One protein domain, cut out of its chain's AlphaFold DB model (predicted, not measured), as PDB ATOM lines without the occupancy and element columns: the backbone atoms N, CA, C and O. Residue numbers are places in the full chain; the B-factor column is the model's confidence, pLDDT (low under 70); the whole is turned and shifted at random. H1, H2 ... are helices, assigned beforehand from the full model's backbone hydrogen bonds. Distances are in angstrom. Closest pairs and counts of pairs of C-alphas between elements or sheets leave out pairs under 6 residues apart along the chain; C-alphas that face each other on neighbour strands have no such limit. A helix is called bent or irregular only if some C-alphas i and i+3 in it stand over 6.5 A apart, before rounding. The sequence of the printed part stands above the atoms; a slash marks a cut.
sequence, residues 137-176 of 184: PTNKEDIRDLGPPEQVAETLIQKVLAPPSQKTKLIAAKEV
ATOM      1  N   PRO A 137       0.792 -38.907   1.164       93.12
ATOM      2  CA  PRO A 137      -0.209 -38.495   0.191       93.12
ATOM      3  C   PRO A 137       0.395 -37.518  -0.824       93.12
ATOM      4  O   PRO A 137       1.121 -36.588  -0.465       93.12
ATOM      5  N   THR A 138       0.071 -37.716  -2.099       93.56
ATOM      6  CA  THR A 138       0.535 -36.885  -3.213       93.56
ATOM      7  C   THR A 138      -0.605 -36.621  -4.192       93.56
ATOM      8  O   THR A 138      -1.502 -37.443  -4.344       93.56
ATOM      9  N   ASN A 139      -0.560 -35.470  -4.864       95.31
ATOM     10  CA  ASN A 139      -1.500 -35.111  -5.936       95.31
ATOM     11  C   ASN A 139      -0.971 -35.507  -7.327       95.31
ATOM     12  O   ASN A 139      -1.490 -35.041  -8.338       95.31
ATOM     13  N   LYS A 140       0.126 -36.266  -7.383       94.62
ATOM     14  CA  LYS A 140       0.748 -36.728  -8.625       94.62
ATOM     15  C   LYS A 140       0.217 -38.109  -8.983       94.62
ATOM     16  O   LYS A 140       0.067 -38.945  -8.097       94.62
ATOM     17  N   GLU A 141      -0.034 -38.328 -10.267       94.25
ATOM     18  CA  GLU A 141      -0.500 -39.619 -10.785       94.25
ATOM     19  C   GLU A 141       0.676 -40.522 -11.186       94.25
ATOM     20  O   GLU A 141       0.605 -41.734 -10.998       94.25
ATOM     21  N   ASP A 142       1.772 -39.935 -11.682       91.44
ATOM     22  CA  ASP A 142       2.990 -40.645 -12.086       91.44
ATOM     23  C   ASP A 142       4.177 -40.279 -11.173       91.44
ATOM     24  O   ASP A 142       4.333 -39.137 -10.729       91.44
ATOM     25  N   ILE A 143       5.055 -41.251 -10.912       91.25
ATOM     26  CA  ILE A 143       6.299 -41.054 -10.158       91.25
ATOM     27  C   ILE A 143       7.267 -40.118 -10.892       91.25
ATOM     28  O   ILE A 143       8.005 -39.370 -10.251       91.25
ATOM     29  N   ARG A 144       7.213 -40.091 -12.231       91.62
ATOM     30  CA  ARG A 144       8.053 -39.223 -13.072       91.62
ATOM     31  C   ARG A 144       7.724 -37.739 -12.898       91.62
ATOM     32  O   ARG A 144       8.594 -36.887 -13.067       91.62
ATOM     33  N   ASP A 145       6.505 -37.418 -12.459       94.00
ATOM     34  CA  ASP A 145       6.077 -36.039 -12.186       94.00
ATOM     35  C   ASP A 145       6.679 -35.453 -10.900       94.00
ATOM     36  O   ASP A 145       6.487 -34.262 -10.612       94.00
ATOM     37  N   LEU A 146       7.351 -36.280 -10.091       92.06
ATOM     38  CA  LEU A 146       8.087 -35.848  -8.902       92.06
ATOM     39  C   LEU A 146       9.466 -35.270  -9.255       92.06
ATOM     40  O   LEU A 146      10.065 -34.595  -8.418       92.06
ATOM     41  N   GLY A 147       9.929 -35.477 -10.490       93.69
ATOM     42  CA  GLY A 147      11.217 -35.009 -10.986       93.69
ATOM     43  C   GLY A 147      12.258 -36.128 -11.110       93.69
ATOM     44  O   GLY A 147      11.939 -37.306 -10.941       93.69
ATOM     45  N   PRO A 148      13.515 -35.777 -11.432       95.44
ATOM     46  CA  PRO A 148      14.583 -36.751 -11.607       95.44
ATOM     47  C   PRO A 148      14.895 -37.499 -10.293       95.44
ATOM     48  O   PRO A 148      14.792 -36.903  -9.214       95.44
ATOM     49  N   PRO A 149      15.354 -38.767 -10.356       95.69
ATOM     50  CA  PRO A 149      15.596 -39.603  -9.176       95.69
ATOM     51  C   PRO A 149      16.498 -38.963  -8.114       95.69
ATOM     52  O   PRO A 149      16.255 -39.128  -6.922       95.69
ATOM     53  N   GLU A 150      17.520 -38.210  -8.530       95.69
ATOM     54  CA  GLU A 150      18.443 -37.520  -7.620       95.69
ATOM     55  C   GLU A 150      17.726 -36.452  -6.783       95.69
ATOM     56  O   GLU A 150      17.849 -36.435  -5.559       95.69
ATOM     57  N   GLN A 151      16.894 -35.621  -7.418       94.50
ATOM     58  CA  GLN A 151      16.134 -34.568  -6.739       94.50
ATOM     59  C   GLN A 151      15.075 -35.149  -5.790       94.50
ATOM     60  O   GLN A 151      14.851 -34.634  -4.688       94.50
ATOM     61  N   VAL A 152      14.429 -36.244  -6.203       95.19
ATOM     62  CA  VAL A 152      13.475 -36.968  -5.354       95.19
ATOM     63  C   VAL A 152      14.191 -37.545  -4.133       95.19
ATOM     64  O   VAL A 152      13.719 -37.366  -3.009       95.19
ATOM     65  N   ALA A 153      15.359 -38.166  -4.322       95.38
ATOM     66  CA  ALA A 153      16.153 -38.721  -3.232       95.38
ATOM     67  C   ALA A 153      16.579 -37.642  -2.222       95.38
ATOM     68  O   ALA A 153      16.405 -37.834  -1.019       95.38
ATOM     69  N   GLU A 154      17.062 -36.486  -2.683       94.56
ATOM     70  CA  GLU A 154      17.407 -35.357  -1.806       94.56
ATOM     71  C   GLU A 154      16.204 -34.863  -0.995       94.56
ATOM     72  O   GLU A 154      16.308 -34.630   0.214       94.56
ATOM     73  N   THR A 155      15.041 -34.765  -1.640       93.50
ATOM     74  CA  THR A 155      13.799 -34.342  -0.982       93.50
ATOM     75  C   THR A 155      13.372 -35.336   0.101       93.50
ATOM     76  O   THR A 155      12.981 -34.923   1.196       93.50
ATOM     77  N   LEU A 156      13.472 -36.641  -0.167       94.06
ATOM     78  CA  LEU A 156      13.156 -37.694   0.803       94.06
ATOM     79  C   LEU A 156      14.139 -37.704   1.975       94.06
ATOM     80  O   LEU A 156      13.719 -37.833   3.125       94.06
ATOM     81  N   ILE A 157      15.430 -37.513   1.701       94.38
ATOM     82  CA  ILE A 157      16.458 -37.417   2.737       94.38
ATOM     83  C   ILE A 157      16.134 -36.276   3.704       94.38
ATOM     84  O   ILE A 157      16.132 -36.493   4.911       94.38
ATOM     85  N   GLN A 158      15.816 -35.089   3.185       92.25
ATOM     86  CA  GLN A 158      15.583 -33.903   4.010       92.25
ATOM     87  C   GLN A 158      14.248 -33.920   4.762       92.25
ATOM     88  O   GLN A 158      14.153 -33.340   5.842       92.25
ATOM     89  N   LYS A 159      13.202 -34.520   4.181       90.88
ATOM     90  CA  LYS A 159      11.839 -34.443   4.733       90.88
ATOM     91  C   LYS A 159      11.406 -35.675   5.518       90.88
ATOM     92  O   LYS A 159      10.524 -35.551   6.361       90.88
ATOM     93  N   VAL A 160      11.963 -36.846   5.208       90.62
ATOM     94  CA  VAL A 160      11.439 -38.135   5.691       90.62
ATOM     95  C   VAL A 160      12.507 -38.948   6.412       90.62
ATOM     96  O   VAL A 160      12.242 -39.474   7.487       90.62
ATOM     97  N   LEU A 161      13.701 -39.077   5.827       91.62
ATOM     98  CA  LEU A 161      14.679 -40.065   6.295       91.62
ATOM     99  C   LEU A 161      15.638 -39.529   7.357       91.62
ATOM    100  O   LEU A 161      16.031 -40.282   8.245       91.62
ATOM    101  N   ALA A 162      16.049 -38.263   7.259       92.38
ATOM    102  CA  ALA A 162      17.069 -37.697   8.130       92.38
ATOM    103  C   ALA A 162      16.581 -36.424   8.835       92.38
ATOM    104  O   ALA A 162      16.007 -35.539   8.198       92.38
ATOM    105  N   PRO A 163      16.858 -36.278  10.142       91.50
ATOM    106  CA  PRO A 163      16.708 -35.006  10.831       91.50
ATOM    107  C   PRO A 163      17.608 -33.925  10.211       91.50
ATOM    108  O   PRO A 163      18.709 -34.234   9.751       91.50
ATOM    109  N   PRO A 164      17.232 -32.636  10.302       88.31
ATOM    110  CA  PRO A 164      18.020 -31.535   9.738       88.31
ATOM    111  C   PRO A 164      19.409 -31.370  10.384       88.31
ATOM    112  O   PRO A 164      20.271 -30.691   9.834       88.31
ATOM    113  N   SER A 165      19.645 -31.975  11.551       91.94
ATOM    114  CA  SER A 165      20.942 -31.984  12.237       91.94
ATOM    115  C   SER A 165      21.906 -33.062  11.730       91.94
ATOM    116  O   SER A 165      23.097 -33.013  12.048       91.94
ATOM    117  N   GLN A 166      21.423 -34.042  10.963       93.94
ATOM    118  CA  GLN A 166      22.214 -35.178  10.505       93.94
ATOM    119  C   GLN A 166      22.844 -34.895   9.138       93.94
ATOM    120  O   GLN A 166      22.177 -34.479   8.194       93.94
ATOM    121  N   LYS A 167      24.146 -35.169   9.010       92.75
ATOM    122  CA  LYS A 167      24.845 -35.103   7.721       92.75
ATOM    123  C   LYS A 167      24.591 -36.385   6.934       92.75
ATOM    124  O   LYS A 167      24.874 -37.475   7.428       92.75
ATOM    125  N   THR A 168      24.105 -36.247   5.708       94.00
ATOM    126  CA  THR A 168      23.802 -37.355   4.797       94.00
ATOM    127  C   THR A 168      24.550 -37.187   3.479       94.00
ATOM    128  O   THR A 168      24.980 -36.090   3.121       94.00
ATOM    129  N   LYS A 169      24.755 -38.296   2.764       95.19
ATOM    130  CA  LYS A 169      25.400 -38.312   1.450       95.19
ATOM    131  C   LYS A 169      24.602 -39.218   0.520       95.19
ATOM    132  O   LYS A 169      24.418 -40.391   0.833       95.19
ATOM    133  N   LEU A 170      24.168 -38.682  -0.618       95.75
ATOM    134  CA  LEU A 170      23.570 -39.477  -1.685       95.75
ATOM    135  C   LEU A 170      24.671 -40.282  -2.389       95.75
ATOM    136  O   LEU A 170      25.684 -39.718  -2.802       95.75
ATOM    137  N   ILE A 171      24.499 -41.603  -2.474       96.50
ATOM    138  CA  ILE A 171      25.469 -42.504  -3.122       96.50
ATOM    139  C   ILE A 171      25.031 -42.840  -4.546       96.50
ATOM    140  O   ILE A 171      25.844 -42.784  -5.463       96.50
ATOM    141  N   ALA A 172      23.756 -43.182  -4.728       95.19
ATOM    142  CA  ALA A 172      23.167 -43.491  -6.021       95.19
ATOM    143  C   ALA A 172      21.658 -43.223  -5.988       95.19
ATOM    144  O   ALA A 172      21.010 -43.455  -4.967       95.19
ATOM    145  N   ALA A 173      21.108 -42.789  -7.119       95.81
ATOM    146  CA  ALA A 173      19.677 -42.735  -7.379       95.81
ATOM    147  C   ALA A 173      19.438 -43.277  -8.790       95.81
ATOM    148  O   ALA A 173      20.131 -42.891  -9.731       95.81
ATOM    149  N   LYS A 174      18.509 -44.222  -8.932       93.75
ATOM    150  CA  LYS A 174      18.241 -44.890 -10.206       93.75
ATOM    151  C   LYS A 174      16.758 -45.211 -10.327       93.75
ATOM    152  O   LYS A 174      16.159 -45.721  -9.386       93.75
ATOM    153  N   GLU A 175      16.208 -44.952 -11.504       92.62
ATOM    154  CA  GLU A 175      14.893 -45.429 -11.922       92.62
ATOM    155  C   GLU A 175      15.027 -46.831 -12.537       92.62
ATOM    156  O   GLU A 175      16.002 -47.128 -13.237       92.62
ATOM    157  N   VAL A 176      14.085 -47.722 -12.224       90.62
ATOM    158  CA  VAL A 176      14.092 -49.106 -12.707       90.62
ATOM    159  C   VAL A 176      12.823 -49.361 -13.503       90.62
ATOM    160  O   VAL A 176      11.741 -49.496 -12.938       90.62
TER     161      VAL A 176
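AT A GLANCE: This is residues 137 to 176 of the 184 residues of the protein "PsbP domain-containing protein" of Eucalyptus grandis (UniProt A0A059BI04). A flat, loose loop of chain is built round one helix, H2, which lies in the middle, with the single-turn helix H1 near its first end. After H2 the long stretch of residues 162 to 176 turns round and folds back past the helix, while residues 137 to 142 curve round into H1, with Glu 141 at the opposite end of the outline from Ser 165. The printed part has 40 residues with two named helices, H1 then H2, and no named strand; its class is all helix, with 17 of the 40 residues in named elements, under half. The whole is loose, with a radius of gyration of the C-alphas of 11.3 A, and its C-alphas span 32 by 22 by 12 A.

IN THESE COORDINATES: The printed part begins at Pro 137, with its C-alpha at (-0.209, -38.495, 0.191). H1 is residues 143 to 146, 5.6 A from first to last C-alpha, beginning at C-alpha 143 at (6.299, -41.054, -10.158). H2 is residues 149 to 161, 15.5 A long, and ends at C-alpha 161 at (14.679, -40.065, 6.295). H2 is irregular, but only just: C-alphas 158 and 161 are 6.6 A apart.

HOW THE PARTS SIT: H1 and H2 are joined by a tight link of 2 residues. They are close but not clearly touching: their closest C-alphas, those of Leu 146 and Val 152, are 6.5 A apart. In H2, 8 of 9 O i to N i+4 pairs are within hydrogen-bond range; H1 is too short for such a pair.

THE WHOLE: The two C-alphas farthest apart are those of Glu 141 and Ser 165, at 32.4 A. The printed part has no cut, and no link between its helices is long. Its mean pLDDT is 93.5, and no printed residue is under 70.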